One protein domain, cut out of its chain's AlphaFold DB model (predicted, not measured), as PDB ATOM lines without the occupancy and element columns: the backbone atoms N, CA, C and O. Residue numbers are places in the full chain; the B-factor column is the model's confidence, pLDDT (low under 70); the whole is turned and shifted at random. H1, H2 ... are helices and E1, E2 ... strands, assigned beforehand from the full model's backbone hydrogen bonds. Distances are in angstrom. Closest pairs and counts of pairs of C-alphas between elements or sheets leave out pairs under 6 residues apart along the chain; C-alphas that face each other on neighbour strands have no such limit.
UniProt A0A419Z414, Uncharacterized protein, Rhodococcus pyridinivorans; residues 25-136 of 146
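This is residues 25 to 136 of the 146 residues of an uncharacterized protein of Rhodococcus pyridinivorans (UniProt A0A419Z414). A long helix, H4, runs through the middle; H3 packs beside it, H2 and H5 stand around it, H6 crosses its first residues and a two-stranded ribbon, E1 and E2, covers its last ones. The small helix H1 packs on H3. The 112 printed residues hold H1 E1 H2 E2 H3 H4 H5 H6 in that order, mostly helix; the sheet E1 - E2 is antiparallel. The whole is compact, with a radius of gyration of the C-alphas of 13.7 A and spans of 36 by 35 by 24 A.

H1, residues 25 to 29, touches H3, residues 73 to 81, closest at the C-alphas of Leu 29 and Gly 74, 4.2 A. E1, residues 32 to 36, is antiparallel to E2, residues 68 to 72, with N 33 and O 71 at 2.9 A. H2, residues 37 to 46, is close to but not clearly touching H4, residues 87 to 102: the closest C-alphas, Trp 40 and Ala 99, are 7.6 A apart. H3 and H4 form a helical hairpin, at a shallow tilt of 9 degrees, opposite ways; the closest C-alphas are Ala 80 and Leu 93, 6.4 A. H5, residues 109 to 118, is close to but not clearly touching H4, closest at the C-alphas of Leu 98 and Ile 109, 7.6 A. H6, residues 120 to 134, touches H4 at residues 87 to 91 alone, about perpendicular at 76 degrees; the closest C-alphas are Pro 87 and Ala 124, 5.4 A. Each O i to N i+4 pair is within hydrogen-bond range in H1 to H5, and 10 of 11 in H6.

H1 begins at C-alpha 25, (-15.436, -19.069, 23.410). H4 is 22.1 A long, from (-20.347, 7.634, 12.391). H6, 21.3 A, ends at (-14.958, 1.795, 28.042).

The printed part has no cut. The link from H2 to E2 is long, 21 residues. Residues 104 and 132 to 136 have pLDDT under 70.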
ATOM      1  N   ARG A  25     -14.897 -19.098  24.770       79.75
ATOM      2  CA  ARG A  25     -15.436 -19.069  23.410       79.75
ATOM      3  C   ARG A  25     -16.902 -19.503  23.374       79.75
ATOM      4  O   ARG A  25     -17.725 -18.774  22.838       79.75
ATOM      5  N   GLU A  26     -17.224 -20.617  24.015       78.38
ATOM      6  CA  GLU A  26     -18.570 -21.193  24.005       78.38
ATOM      7  C   GLU A  26     -19.559 -20.322  24.787       78.38
ATOM      8  O   GLU A  26     -20.671 -20.060  24.332       78.38
ATOM      9  N   VAL A  27     -19.149 -19.817  25.956       81.12
ATOM     10  CA  VAL A  27     -20.055 -19.063  26.840       81.12
ATOM     11  C   VAL A  27     -20.186 -17.584  26.483       81.12
ATOM     12  O   VAL A  27     -21.213 -16.969  26.779       81.12
ATOM     13  N   ILE A  28     -19.166 -16.987  25.863       84.31
ATOM     14  CA  ILE A  28     -19.164 -15.564  25.512       84.31
ATOM     15  C   ILE A  28     -19.363 -15.387  24.019       84.31
ATOM     16  O   ILE A  28     -20.307 -14.704  23.639       84.31
ATOM     17  N   LEU A  29     -18.486 -15.946  23.181       87.38
ATOM     18  CA  LEU A  29     -18.490 -15.654  21.744       87.38
ATOM     19  C   LEU A  29     -19.672 -16.321  21.048       87.38
ATOM     20  O   LEU A  29     -20.384 -15.649  20.305       87.38
ATOM     21  N   ASP A  30     -19.935 -17.586  21.358       89.62
ATOM     22  CA  ASP A  30     -20.966 -18.381  20.691       89.62
ATOM     23  C   ASP A  30     -22.376 -18.142  21.264       89.62
ATOM     24  O   ASP A  30     -23.352 -18.734  20.801       89.62
ATOM     25  N   HIS A  31     -22.529 -17.221  22.226       90.50
ATOM     26  CA  HIS A  31     -23.842 -16.834  22.736       90.50
ATOM     27  C   HIS A  31     -24.673 -16.180  21.626       90.50
ATOM     28  O   HIS A  31     -24.421 -15.048  21.196       90.50
ATOM     29  N   ALA A  32     -25.688 -16.916  21.179       91.38
ATOM     30  CA  ALA A  32     -26.430 -16.620  19.972       91.38
ATOM     31  C   ALA A  32     -27.889 -16.240  20.236       91.38
ATOM     32  O   ALA A  32     -28.562 -16.806  21.096       91.38
ATOM     33  N   VAL A  33     -28.398 -15.305  19.436       91.81
ATOM     34  CA  VAL A  33     -29.789 -14.852  19.472       91.81
ATOM     35  C   VAL A  33     -30.364 -14.887  18.062       91.81
ATOM     36  O   VAL A  33     -29.718 -14.480  17.098       91.81
ATOM     37  N   THR A  34     -31.603 -15.369  17.928       92.62
ATOM     38  CA  THR A  34     -32.324 -15.310  16.649       92.62
ATOM     39  C   THR A  34     -32.967 -13.940  16.467       92.62
ATOM     40  O   THR A  34     -33.841 -13.548  17.242       92.62
ATOM     41  N   VAL A  35     -32.586 -13.250  15.400       92.06
ATOM     42  CA  VAL A  35     -33.034 -11.903  15.040       92.06
ATOM     43  C   VAL A  35     -33.888 -11.963  13.774       92.06
ATOM     44  O   VAL A  35     -33.546 -12.663  12.826       92.06
ATOM     45  N   ASN A  36     -34.998 -11.223  13.741       92.94
ATOM     46  CA  ASN A  36     -35.772 -10.996  12.518       92.94
ATOM     47  C   ASN A  36     -35.151  -9.830  11.728       92.94
ATOM     48  O   ASN A  36     -35.439  -8.671  12.026       92.94
ATOM     49  N   LEU A  37     -34.282 -10.139  10.761       93.69
ATOM     50  CA  LEU A  37     -33.553  -9.143   9.971       93.69
ATOM     51  C   LEU A  37     -34.482  -8.326   9.078       93.69
ATOM     52  O   LEU A  37     -34.301  -7.117   8.984       93.69
ATOM     53  N   THR A  38     -35.512  -8.953   8.496       94.31
ATOM     54  CA  THR A  38     -36.512  -8.243   7.681       94.31
ATOM     55  C   THR A  38     -37.161  -7.121   8.484       94.31
ATOM     56  O   THR A  38     -37.092  -5.966   8.083       94.31
ATOM     57  N   TRP A  39     -37.688  -7.427   9.675       93.38
ATOM     58  CA  TRP A  39     -38.315  -6.410  10.525       93.38
ATOM     59  C   TRP A  39     -37.344  -5.288  10.915       93.38
ATOM     60  O   TRP A  39     -37.698  -4.112  10.852       93.38
ATOM     61  N   TRP A  40     -36.115  -5.639  11.305       94.50
ATOM     62  CA  TRP A  40     -35.102  -4.655  11.693       94.50
ATOM     63  C   TRP A  40     -34.755  -3.712  10.543       94.50
ATOM     64  O   TRP A  40     -34.709  -2.496  10.730       94.50
ATOM     65  N   ASN A  41     -34.531  -4.267   9.356       95.75
ATOM     66  CA  ASN A  41     -34.101  -3.502   8.194       95.75
ATOM     67  C   ASN A  41     -35.241  -2.687   7.586       95.75
ATOM     68  O   ASN A  41     -34.998  -1.560   7.158       95.75
ATOM     69  N   ASP A  42     -36.478  -3.177   7.647       95.06
ATOM     70  CA  ASP A  42     -37.663  -2.385   7.317       95.06
ATOM     71  C   ASP A  42     -37.810  -1.193   8.268       95.06
ATOM     72  O   ASP A  42     -37.906  -0.055   7.810       95.06
ATOM     73  N   ALA A  43     -37.702  -1.414   9.583       93.88
ATOM     74  CA  ALA A  43     -37.824  -0.348  10.575       93.88
ATOM     75  C   ALA A  43     -36.727   0.728  10.452       93.88
ATOM     76  O   ALA A  43     -37.010   1.917  10.643       93.88
ATOM     77  N   LEU A  44     -35.488   0.334  10.125       94.94
ATOM     78  CA  LEU A  44     -34.382   1.261   9.850       94.94
ATOM     79  C   LEU A  44     -34.611   2.046   8.552       94.94
ATOM     80  O   LEU A  44     -34.408   3.263   8.528       94.94
ATOM     81  N   ARG A  45     -35.054   1.363   7.489       95.44
ATOM     82  CA  ARG A  45     -35.329   1.952   6.172       95.44
ATOM     83  C   ARG A  45     -36.465   2.965   6.232       95.44
ATOM     84  O   ARG A  45     -36.303   4.065   5.716       95.44
ATOM     85  N   GLU A  46     -37.567   2.640   6.904       94.62
ATOM     86  CA  GLU A  46     -38.708   3.546   7.115       94.62
ATOM     87  C   GLU A  46     -38.304   4.861   7.795       94.62
ATOM     88  O   GLU A  46     -38.899   5.904   7.541       94.62
ATOM     89  N   ARG A  47     -37.261   4.828   8.631       92.31
ATOM     90  CA  ARG A  47     -36.732   5.999   9.350       92.31
ATOM     91  C   ARG A  47     -35.552   6.667   8.642       92.31
ATOM     92  O   ARG A  47     -35.005   7.651   9.144       92.31
ATOM     93  N   GLY A  48     -35.110   6.122   7.507       91.94
ATOM     94  CA  GLY A  48     -33.910   6.571   6.802       91.94
ATOM     95  C   GLY A  48     -32.672   6.600   7.703       91.94
ATOM     96  O   GLY A  48     -31.895   7.559   7.637       91.94
ATOM     97  N   LEU A  49     -32.536   5.617   8.603       90.62
ATOM     98  CA  LEU A  49     -31.442   5.547   9.572       90.62
ATOM     99  C   LEU A  49     -30.167   4.974   8.925       90.62
ATOM    100  O   LEU A  49     -30.213   3.890   8.342       90.62
ATOM    101  N   PRO A  50     -29.014   5.662   9.040       90.69
ATOM    102  CA  PRO A  50     -27.743   5.152   8.534       90.69
ATOM    103  C   PRO A  50     -27.184   4.037   9.430       90.69
ATOM    104  O   PRO A  50     -27.633   3.833  10.559       90.69
ATOM    105  N   GLY A  51     -26.192   3.303   8.921       88.56
ATOM    106  CA  GLY A  51     -25.590   2.156   9.614       88.56
ATOM    107  C   GLY A  51     -26.373   0.847   9.450       88.56
ATOM    108  O   GLY A  51     -25.913  -0.200   9.891       88.56
ATOM    109  N   GLY A  52     -27.545   0.882   8.808       89.50
ATOM    110  CA  GLY A  52     -28.195  -0.315   8.280       89.50
ATOM    111  C   GLY A  52     -27.597  -0.751   6.929       89.50
ATOM    112  O   GLY A  52     -26.890   0.032   6.288       89.50
ATOM    113  N   PRO A  53     -27.899  -1.974   6.463       94.12
ATOM    114  CA  PRO A  53     -28.739  -2.974   7.125       94.12
ATOM    115  C   PRO A  53     -28.016  -3.718   8.262       94.12
ATOM    116  O   PRO A  53     -26.792  -3.856   8.257       94.12
ATOM    117  N   VAL A  54     -28.790  -4.243   9.216       94.38
ATOM    118  CA  VAL A  54     -28.359  -5.309  10.129       94.38
ATOM    119  C   VAL A  54     -28.178  -6.578   9.311       94.38
ATOM    120  O   VAL A  54     -29.097  -7.007   8.608       94.38
ATOM    121  N   VAL A  55     -26.991  -7.172   9.392       93.62
ATOM    122  CA  VAL A  55     -26.612  -8.336   8.594       93.62
ATOM    123  C   VAL A  55     -26.036  -9.446   9.455       93.62
ATOM    124  O   VAL A  55     -25.457  -9.223  10.515       93.62
ATOM    125  N   ARG A  56     -26.138 -10.661   8.933       89.88
ATOM    126  CA  ARG A  56     -25.410 -11.838   9.392       89.88
ATOM    127  C   ARG A  56     -24.469 -12.289   8.283       89.88
ATOM    128  O   ARG A  56     -24.840 -12.239   7.113       89.88
ATOM    129  N   ARG A  57     -23.269 -12.747   8.635       84.81
ATOM    130  CA  ARG A  57     -22.404 -13.471   7.696       84.81
ATOM    131  C   ARG A  57     -22.682 -14.960   7.811       84.81
ATOM    132  O   ARG A  57     -22.740 -15.490   8.918       84.81
ATOM    133  N   ASP A  58     -22.929 -15.620   6.689       80.62
ATOM    134  CA  ASP A  58     -23.071 -17.071   6.676       80.62
ATOM    135  C   ASP A  58     -21.726 -17.801   6.741       80.62
ATOM    136  O   ASP A  58     -20.667 -17.180   6.802       80.62
ATOM    137  N   SER A  59     -21.771 -19.134   6.760       75.69
ATOM    138  CA  SER A  59     -20.574 -19.982   6.798       75.69
ATOM    139  C   SER A  59     -19.674 -19.813   5.571       75.69
ATOM    140  O   SER A  59     -18.516 -20.211   5.611       75.69
ATOM    141  N   THR A  60     -20.186 -19.206   4.498       81.81
ATOM    142  CA  THR A  60     -19.444 -18.872   3.277       81.81
ATOM    143  C   THR A  60     -18.983 -17.411   3.248       81.81
ATOM    144  O   THR A  60     -18.330 -16.979   2.304       81.81
ATOM    145  N   GLY A  61     -19.288 -16.638   4.296       78.38
ATOM    146  CA  GLY A  61     -18.950 -15.223   4.418       78.38
ATOM    147  C   GLY A  61     -19.920 -14.274   3.709       78.38
ATOM    148  O   GLY A  61     -19.723 -13.053   3.788       78.38
ATOM    149  N   HIS A  62     -20.975 -14.790   3.068       84.81
ATOM    150  CA  HIS A  62     -21.982 -13.971   2.402       84.81
ATOM    151  C   HIS A  62     -22.844 -13.226   3.415       84.81
ATOM    152  O   HIS A  62     -23.187 -13.736   4.484       84.81
ATOM    153  N   ARG A  63     -23.196 -11.988   3.062       89.25
ATOM    154  CA  ARG A  63     -24.066 -11.144   3.878       89.25
ATOM    155  C   ARG A  63     -25.521 -11.519   3.623       89.25
ATOM    156  O   ARG A  63     -25.981 -11.471   2.489       89.25
ATOM    157  N   VAL A  64     -26.228 -11.825   4.700       90.81
ATOM    158  CA  VAL A  64     -27.675 -12.032   4.737       90.81
ATOM    159  C   VAL A  64     -28.286 -10.899   5.551       90.81
ATOM    160  O   VAL A  64     -27.851 -10.644   6.672       90.81
ATOM    161  N   ASP A  65     -29.278 -10.220   4.992       93.31
ATOM    162  CA  ASP A  65     -29.934  -9.033   5.556       93.31
ATOM    163  C   ASP A  65     -31.465  -9.181   5.646       93.31
ATOM    164  O   ASP A  65     -32.188  -8.224   5.912       93.31
ATOM    165  N   HIS A  66     -31.980 -10.388   5.446       91.31
ATOM    166  CA  HIS A  66     -33.408 -10.682   5.437       91.31
ATOM    167  C   HIS A  66     -33.700 -11.977   6.195       91.31
ATOM    168  O   HIS A  66     -32.798 -12.718   6.589       91.31
ATOM    169  N   SER A  67     -34.989 -12.237   6.413       90.94
ATOM    170  CA  SER A  67     -35.493 -13.394   7.151       90.94
ATOM    171  C   SER A  67     -34.982 -13.433   8.596       90.94
ATOM    172  O   SER A  67     -34.551 -12.429   9.163       90.94
ATOM    173  N   ARG A  68     -35.117 -14.586   9.256       91.12
ATOM    174  CA  ARG A  68     -34.579 -14.789  10.599       91.12
ATOM    175  C   ARG A  68     -33.153 -15.312  10.493       91.12
ATOM    176  O   ARG A  68     -32.920 -16.291   9.791       91.12
ATOM    177  N   ALA A  69     -32.231 -14.701  11.226       91.19
ATOM    178  CA  ALA A  69     -30.838 -15.124  11.282       91.19
ATOM    179  C   ALA A  69     -30.350 -15.214  12.726       91.19
ATOM    180  O   ALA A  69     -30.843 -14.517  13.612       91.19
ATOM    181  N   VAL A  70     -29.366 -16.077  12.952       92.06
ATOM    182  CA  VAL A  70     -28.680 -16.199  14.237       92.06
ATOM    183  C   VAL A  70     -27.494 -15.240  14.246       92.06
ATOM    184  O   VAL A  70     -26.631 -15.346  13.379       92.06
ATOM    185  N   ILE A  71     -27.465 -14.320  15.208       92.50
ATOM    186  CA  ILE A  71     -26.325 -13.433  15.466       92.50
ATOM    187  C   ILE A  71     -25.709 -13.842  16.800       92.50
ATOM    188  O   ILE A  71     -26.417 -13.979  17.802       92.50
ATOM    189  N   THR A  72     -24.399 -14.042  16.813       92.50
ATOM    190  CA  THR A  72     -23.618 -14.353  18.010       92.50
ATOM    191  C   THR A  72     -23.016 -13.087  18.609       92.50
ATOM    192  O   THR A  72     -22.858 -12.068  17.933       92.50
ATOM    193  N   ARG A  73     -22.640 -13.126  19.887       92.81
ATOM    194  CA  ARG A  73     -21.873 -12.026  20.486       92.81
ATOM    195  C   ARG A  73     -20.497 -11.887  19.818       92.81
ATOM    196  O   ARG A  73     -20.006 -10.769  19.677       92.81
ATOM    197  N   GLY A  74     -19.912 -12.992  19.357       91.25
ATOM    198  CA  GLY A  74     -18.698 -12.997  18.544       91.25
ATOM    199  C   GLY A  74     -18.839 -12.179  17.258       91.25
ATOM    200  O   GLY A  74     -17.931 -11.416  16.937       91.25
ATOM    201  N   ASP A  75     -19.988 -12.241  16.578       91.31
ATOM    202  CA  ASP A  75     -20.262 -11.412  15.393       91.31
ATOM    203  C   ASP A  75     -20.235  -9.912  15.727       91.31
ATOM    204  O   ASP A  75     -19.713  -9.111  14.952       91.31
ATOM    205  N   ILE A  76     -20.747  -9.525  16.902       92.81
ATOM    206  CA  ILE A  76     -20.711  -8.132  17.378       92.81
ATOM    207  C   ILE A  76     -19.270  -7.681  17.627       92.81
ATOM    208  O   ILE A  76     -18.892  -6.578  17.235       92.81
ATOM    209  N   PHE A  77     -18.445  -8.531  18.242       91.12
ATOM    210  CA  PHE A  77     -17.032  -8.225  18.477       91.12
ATOM    211  C   PHE A  77     -16.232  -8.152  17.178       91.12
ATOM    212  O   PHE A  77     -15.420  -7.243  17.019       91.12
ATOM    213  N   ALA A  78     -16.494  -9.046  16.225       90.38
ATOM    214  CA  ALA A  78     -15.882  -8.994  14.904       90.38
ATOM    215  C   ALA A  78     -16.269  -7.706  14.156       90.38
ATOM    216  O   ALA A  78     -15.411  -7.062  13.552       90.38
ATOM    217  N   LEU A  79     -17.538  -7.290  14.243       91.38
ATOM    218  CA  LEU A  79     -18.008  -6.026  13.674       91.38
ATOM    219  C   LEU A  79     -17.326  -4.818  14.331       91.38
ATOM    220  O   LEU A  79     -16.901  -3.904  13.629       91.38
ATOM    221  N   ALA A  80     -17.193  -4.821  15.658       89.94
ATOM    222  CA  ALA A  80     -16.503  -3.765  16.391       89.94
ATOM    223  C   ALA A  80     -15.016  -3.681  16.012       89.94
ATOM    224  O   ALA A  80     -14.516  -2.587  15.770       89.94
ATOM    225  N   ALA A  81     -14.328  -4.822  15.896       88.81
ATOM    226  CA  ALA A  81     -12.921  -4.885  15.500       88.81
ATOM    227  C   ALA A  81     -12.679  -4.408  14.056       88.81
ATOM    228  O   ALA A  81     -11.620  -3.862  13.761       88.81
ATOM    229  N   ALA A  82     -13.655  -4.595  13.164       87.44
ATOM    230  CA  ALA A  82     -13.596  -4.126  11.780       87.44
ATOM    231  C   ALA A  82     -14.033  -2.657  11.602       87.44
ATOM    232  O   ALA A  82     -13.919  -2.119  10.501       87.44
ATOM    233  N   SER A  83     -14.560  -2.015  12.649       87.50
ATOM    234  CA  SER A  83     -15.052  -0.637  12.591       87.50
ATOM    235  C   SER A  83     -13.906   0.356  12.417       87.50
ATOM    236  O   SER A  83     -12.928   0.331  13.161       87.50
ATOM    237  N   SER A  84     -14.065   1.304  11.492       86.12
ATOM    238  CA  SER A  84     -13.128   2.427  11.344       86.12
ATOM    239  C   SER A  84     -13.355   3.544  12.373       86.12
ATOM    240  O   SER A  84     -12.625   4.534  12.397       86.12
ATOM    241  N   GLY A  85     -14.404   3.431  13.199       83.88
ATOM    242  CA  GLY A  85     -14.861   4.502  14.088       83.88
ATOM    243  C   GLY A  85     -15.640   5.615  13.374       83.88
ATOM    244  O   GLY A  85     -15.963   6.639  13.987       83.88
ATOM    245  N   SER A  86     -15.968   5.437  12.088       86.56
ATOM    246  CA  SER A  86     -16.839   6.361  11.363       86.56
ATOM    247  C   SER A  86     -18.238   6.422  12.005       86.56
ATOM    248  O   SER A  86     -18.691   5.439  12.599       86.56
ATOM    249  N   PRO A  87     -18.974   7.548  11.888       86.00
ATOM    250  CA  PRO A  87     -20.347   7.634  12.391       86.00
ATOM    251  C   PRO A  87     -21.244   6.488  11.903       86.00
ATOM    252  O   PRO A  87     -22.044   5.957  12.671       86.00
ATOM    253  N   THR A  88     -21.087   6.086  10.641       87.81
ATOM    254  CA  THR A  88     -21.865   5.009  10.026       87.81
ATOM    255  C   THR A  88     -21.531   3.649  10.630       87.81
ATOM    256  O   THR A  88     -22.455   2.909  10.961       87.81
ATOM    257  N   ASP A  89     -20.250   3.334  10.839       88.88
ATOM    258  CA  ASP A  89     -19.837   2.051  11.428       88.88
ATOM    259  C   ASP A  89     -20.278   1.935  12.887       88.88
ATOM    260  O   ASP A  89     -20.657   0.865  13.359       88.88
ATOM    261  N   ILE A  90     -20.279   3.054  13.608       89.88
ATOM    262  CA  ILE A  90     -20.718   3.106  15.003       89.88
ATOM    263  C   ILE A  90     -22.223   2.906  15.114       89.88
ATOM    264  O   ILE A  90     -22.686   2.184  15.997       89.88
ATOM    265  N   LEU A  91     -22.996   3.499  14.206       91.19
ATOM    266  CA  LEU A  91     -24.429   3.235  14.130       91.19
ATOM    267  C   LEU A  91     -24.704   1.795  13.690       91.19
ATOM    268  O   LEU A  91     -25.586   1.159  14.257       91.19
ATOM    269  N   ALA A  92     -23.908   1.237  12.773       93.31
ATOM    270  CA  ALA A  92     -23.996  -0.178  12.431       93.31
ATOM    271  C   ALA A  92     -23.763  -1.062  13.662       93.31
ATOM    272  O   ALA A  92     -24.579  -1.941  13.948       93.31
ATOM    273  N   LEU A  93     -22.717  -0.790  14.447       93.38
ATOM    274  CA  LEU A  93     -22.443  -1.506  15.690       93.38
ATOM    275  C   LEU A  93     -23.584  -1.359  16.706       93.38
ATOM    276  O   LEU A  93     -23.986  -2.354  17.313       93.38
ATOM    277  N   LEU A  94     -24.154  -0.158  16.856       93.25
ATOM    278  CA  LEU A  94     -25.327   0.073  17.701       93.25
ATOM    279  C   LEU A  94     -26.497  -0.821  17.274       93.25
ATOM    280  O   LEU A  94     -27.092  -1.487  18.122       93.25
ATOM    281  N   TRP A  95     -26.832  -0.855  15.983       94.81
ATOM    282  CA  TRP A  95     -27.984  -1.615  15.494       94.81
ATOM    283  C   TRP A  95     -27.811  -3.115  15.676       94.81
ATOM    284  O   TRP A  95     -28.733  -3.767  16.162       94.81
ATOM    285  N   HIS A  96     -26.627  -3.655  15.389       94.81
ATOM    286  CA  HIS A  96     -26.346  -5.073  15.618       94.81
ATOM    287  C   HIS A  96     -26.372  -5.411  17.116       94.81
ATOM    288  O   HIS A  96     -26.943  -6.428  17.508       94.81
ATOM    289  N   THR A  97     -25.845  -4.527  17.970       94.06
ATOM    290  CA  THR A  97     -25.874  -4.706  19.431       94.06
ATOM    291  C   THR A  97     -27.302  -4.676  19.976       94.06
ATOM    292  O   THR A  97     -27.670  -5.518  20.795       94.06
ATOM    293  N   LEU A  98     -28.141  -3.743  19.514       93.56
ATOM    294  CA  LEU A  98     -29.547  -3.675  19.910       93.56
ATOM    295  C   LEU A  98     -30.346  -4.872  19.386       93.56
ATOM    296  O   LEU A  98     -31.182  -5.396  20.118       93.56
ATOM    297  N   ALA A  99     -30.080  -5.322  18.160       93.06
ATOM    298  CA  ALA A  99     -30.710  -6.504  17.583       93.06
ATOM    299  C   ALA A  99     -30.380  -7.771  18.379       93.06
ATOM    300  O   ALA A  99     -31.287  -8.531  18.725       93.06
ATOM    301  N   TRP A 100     -29.109  -7.950  18.740       93.44
ATOM    302  CA  TRP A 100     -28.652  -9.054  19.579       93.44
ATOM    303  C   TRP A 100     -29.235  -8.971  21.000       93.44
ATOM    304  O   TRP A 100     -29.809  -9.938  21.493       93.44
ATOM    305  N   GLY A 101     -29.172  -7.799  21.642       89.69
ATOM    306  CA  GLY A 101     -29.611  -7.613  23.030       89.69
ATOM    307  C   GLY A 101     -31.130  -7.594  23.239       89.69
ATOM    308  O   GLY A 101     -31.603  -7.924  24.324       89.69
ATOM    309  N   ALA A 102     -31.917  -7.215  22.228       85.31
ATOM    310  CA  ALA A 102     -33.377  -7.203  22.332       85.31
ATOM    311  C   ALA A 102     -34.002  -8.593  22.163       85.31
ATOM    312  O   ALA A 102     -35.089  -8.844  22.693       85.31
ATOM    313  N   GLY A 103     -33.351  -9.487  21.409       73.06
ATOM    314  CA  GLY A 103     -33.929 -10.767  21.005       73.06
ATOM    315  C   GLY A 103     -35.348 -10.605  20.453       73.06
ATOM    316  O   GLY A 103     -35.580  -9.839  19.520       73.06
ATOM    317  N   GLY A 104     -36.322 -11.298  21.052       68.44
ATOM    318  CA  GLY A 104     -37.740 -11.196  20.673       68.44
ATOM    319  C   GLY A 104     -38.496  -9.980  21.232       68.44
ATOM    320  O   GLY A 104     -39.655  -9.768  20.881       68.44
ATOM    321  N   LYS A 105     -37.891  -9.174  22.114       72.38
ATOM    322  CA  LYS A 105     -38.562  -8.082  22.841       72.38
ATOM    323  C   LYS A 105     -38.274  -6.729  22.187       72.38
ATOM    324  O   LYS A 105     -37.529  -5.905  22.709       72.38
ATOM    325  N   VAL A 106     -38.917  -6.475  21.051       76.44
ATOM    326  CA  VAL A 106     -38.655  -5.286  20.214       76.44
ATOM    327  C   VAL A 106     -39.469  -4.034  20.574       76.44
ATOM    328  O   VAL A 106     -39.256  -2.977  19.991       76.44
ATOM    329  N   ARG A 107     -40.370  -4.093  21.568       75.25
ATOM    330  CA  ARG A 107     -41.294  -2.979  21.883       75.25
ATOM    331  C   ARG A 107     -40.589  -1.640  22.140       75.25
ATOM    332  O   ARG A 107     -41.084  -0.605  21.720       75.25
ATOM    333  N   GLN A 108     -39.441  -1.655  22.821       83.12
ATOM    334  CA  GLN A 108     -38.681  -0.434  23.134       83.12
ATOM    335  C   GLN A 108     -37.666  -0.047  22.050       83.12
ATOM    336  O   GLN A 108     -37.046   1.012  22.142       83.12
ATOM    337  N   ILE A 109     -37.473  -0.886  21.030       88.88
ATOM    338  CA  ILE A 109     -36.506  -0.621  19.963       88.88
ATOM    339  C   ILE A 109     -36.957   0.546  19.093       88.88
ATOM    340  O   ILE A 109     -36.133   1.402  18.788       88.88
ATOM    341  N   LEU A 110     -38.249   0.635  18.767       88.56
ATOM    342  CA  LEU A 110     -38.769   1.736  17.951       88.56
ATOM    343  C   LEU A 110     -38.514   3.097  18.616       88.56
ATOM    344  O   LEU A 110     -37.962   3.985  17.979       88.56
ATOM    345  N   ASN A 111     -38.753   3.218  19.927       87.44
ATOM    346  CA  ASN A 111     -38.451   4.441  20.683       87.44
ATOM    347  C   ASN A 111     -36.962   4.826  20.619       87.44
ATOM    348  O   ASN A 111     -36.621   6.006  20.515       87.44
ATOM    349  N   ARG A 112     -36.060   3.833  20.675       87.19
ATOM    350  CA  ARG A 112     -34.610   4.052  20.551       87.19
ATOM    351  C   ARG A 112     -34.237   4.500  19.138       87.19
ATOM    352  O   ARG A 112     -33.474   5.451  18.995       87.19
ATOM    353  N   MET A 113     -34.804   3.864  18.114       90.50
ATOM    354  CA  MET A 113     -34.618   4.258  16.714       90.50
ATOM    355  C   MET A 113     -35.115   5.684  16.460       90.50
ATOM    356  O   MET A 113     -34.395   6.483  15.867       90.50
ATOM    357  N   ASP A 114     -36.301   6.033  16.960       88.75
ATOM    358  CA  ASP A 114     -36.875   7.374  16.821       88.75
ATOM    359  C   ASP A 114     -36.005   8.423  17.524       88.75
ATOM    360  O   ASP A 114     -35.803   9.518  17.003       88.75
ATOM    361  N   SER A 115     -35.433   8.080  18.683       87.06
ATOM    362  CA  SER A 115     -34.495   8.955  19.389       87.06
ATOM    363  C   SER A 115     -33.234   9.237  18.580       87.06
ATOM    364  O   SER A 115     -32.803  10.383  18.516       87.06
ATOM    365  N   VAL A 116     -32.656   8.220  17.938       86.38
ATOM    366  CA  VAL A 116     -31.482   8.402  17.068       86.38
ATOM    367  C   VAL A 116     -31.854   9.151  15.789       86.38
ATOM    368  O   VAL A 116     -31.070   9.964  15.309       86.38
ATOM    369  N   SER A 117     -33.054   8.925  15.249       86.06
ATOM    370  CA  SER A 117     -33.519   9.625  14.049       86.06
ATOM    371  C   SER A 117     -33.648  11.129  14.272       86.06
ATOM    372  O   SER A 117     -33.362  11.890  13.349       86.06
ATOM    373  N   ARG A 118     -34.061  11.550  15.476       86.00
ATOM    374  CA  ARG A 118     -34.193  12.966  15.844       86.00
ATOM    375  C   ARG A 118     -32.856  13.701  15.877       86.00
ATOM    376  O   ARG A 118     -32.823  14.853  15.469       86.00
ATOM    377  N   ASP A 119     -31.778  13.053  16.325       83.06
ATOM    378  CA  ASP A 119     -30.471  13.710  16.434       83.06
ATOM    379  C   ASP A 119     -29.289  12.754  16.189       83.06
ATOM    380  O   ASP A 119     -28.643  12.215  17.096       83.06
ATOM    381  N   ARG A 120     -29.026  12.507  14.903       77.94
ATOM    382  CA  ARG A 120     -28.102  11.462  14.427       77.94
ATOM    383  C   ARG A 120     -26.647  11.755  14.783       77.94
ATOM    384  O   ARG A 120     -25.911  10.856  15.188       77.94
ATOM    385  N   SER A 121     -26.233  13.012  14.627       74.44
ATOM    386  CA  SER A 121     -24.861  13.451  14.898       74.44
ATOM    387  C   SER A 121     -24.548  13.404  16.391       74.44
ATOM    388  O   SER A 121     -23.467  12.951  16.773       74.44
ATOM    389  N   VAL A 122     -25.509  13.797  17.234       79.44
ATOM    390  CA  VAL A 122     -25.385  13.714  18.693       79.44
ATOM    391  C   VAL A 122     -25.323  12.260  19.152       79.44
ATOM    392  O   VAL A 122     -24.449  11.921  19.947       79.44
ATOM    393  N   ALA A 123     -26.159  11.373  18.602       78.44
ATOM    394  CA  ALA A 123     -26.106   9.946  18.918       78.44
ATOM    395  C   ALA A 123     -24.743   9.322  18.561       78.44
ATOM    396  O   ALA A 123     -24.133   8.651  19.393       78.44
ATOM    397  N   ALA A 124     -24.222   9.584  17.357       75.25
ATOM    398  CA  ALA A 124     -22.916   9.073  16.939       75.25
ATOM    399  C   ALA A 124     -21.765   9.632  17.796       75.25
ATOM    400  O   ALA A 124     -20.829   8.905  18.134       75.25
ATOM    401  N   LEU A 125     -21.826  10.914  18.171       78.50
ATOM    402  CA  LEU A 125     -20.845  11.519  19.069       78.50
ATOM    403  C   LEU A 125     -20.901  10.894  20.465       78.50
ATOM    404  O   LEU A 125     -19.859  10.491  20.968       78.50
ATOM    405  N   ALA A 126     -22.089  10.751  21.054       79.38
ATOM    406  CA  ALA A 126     -22.265  10.141  22.369       79.38
ATOM    407  C   ALA A 126     -21.707   8.710  22.412       79.38
ATOM    408  O   ALA A 126     -20.995   8.355  23.350       79.38
ATOM    409  N   LEU A 127     -21.953   7.914  21.366       80.38
ATOM    410  CA  LEU A 127     -21.421   6.554  21.251       80.38
ATOM    411  C   LEU A 127     -19.891   6.533  21.159       80.38
ATOM    412  O   LEU A 127     -19.258   5.729  21.838       80.38
ATOM    413  N   ARG A 128     -19.281   7.434  20.376       78.69
ATOM    414  CA  ARG A 128     -17.811   7.568  20.321       78.69
ATOM    415  C   ARG A 128     -17.221   7.940  21.667       78.69
ATOM    416  O   ARG A 128     -16.247   7.326  22.100       78.69
ATOM    417  N   THR A 129     -17.808   8.943  22.312       78.44
ATOM    418  CA  THR A 129     -17.341   9.443  23.604       78.44
ATOM    419  C   THR A 129     -17.463   8.374  24.682       78.44
ATOM    420  O   THR A 129     -16.566   8.269  25.505       78.44
ATOM    421  N   ALA A 130     -18.509   7.541  24.654       73.44
ATOM    422  CA  ALA A 130     -18.661   6.416  25.575       73.44
ATOM    423  C   ALA A 130     -17.702   5.250  25.268       73.44
ATOM    424  O   ALA A 130     -17.193   4.607  26.186       73.44
ATOM    425  N   ALA A 131     -17.417   4.977  23.991       73.44
ATOM    426  CA  ALA A 131     -16.541   3.875  23.588       73.44
ATOM    427  C   ALA A 131     -15.075   4.089  24.009       73.44
ATOM    428  O   ALA A 131     -14.419   3.143  24.437       73.44
ATOM    429  N   GLN A 132     -14.570   5.324  23.931       67.75
ATOM    430  CA  GLN A 132     -13.181   5.672  24.267       67.75
ATOM    431  C   GLN A 132     -12.741   5.249  25.691       67.75
ATOM    432  O   GLN A 132     -11.739   4.541  25.813       67.75
ATOM    433  N   PRO A 133     -13.457   5.616  26.771       64.12
ATOM    434  CA  PRO A 133     -13.107   5.206  28.130       64.12
ATOM    435  C   PRO A 133     -13.475   3.747  28.440       64.12
ATOM    436  O   PRO A 133     -12.762   3.106  29.207       64.12
ATOM    437  N   SER A 134     -14.499   3.177  27.787       60.38
ATOM    438  CA  SER A 134     -14.958   1.795  28.042       60.38
ATOM    439  C   SER A 134     -13.887   0.730  27.768       60.38
ATOM    440  O   SER A 134     -13.933  -0.354  28.341       60.38
ATOM    441  N   HIS A 135     -12.909   1.034  26.909       60.56
ATOM    442  CA  HIS A 135     -11.774   0.152  26.633       60.56
ATOM    443  C   HIS A 135     -10.688   0.163  27.715       60.56
ATOM    444  O   HIS A 135      -9.908  -0.784  27.787       60.56
ATOM    445  N   ARG A 136     -10.586   1.237  28.506       57.56
ATOM    446  CA  ARG A 136      -9.517   1.423  29.501       57.56
ATOM    447  C   ARG A 136     -10.001   1.241  30.930       57.56
ATOM    448  O   ARG A 136      -9.256   0.714  31.744       57.56
TER     449      ARG A 136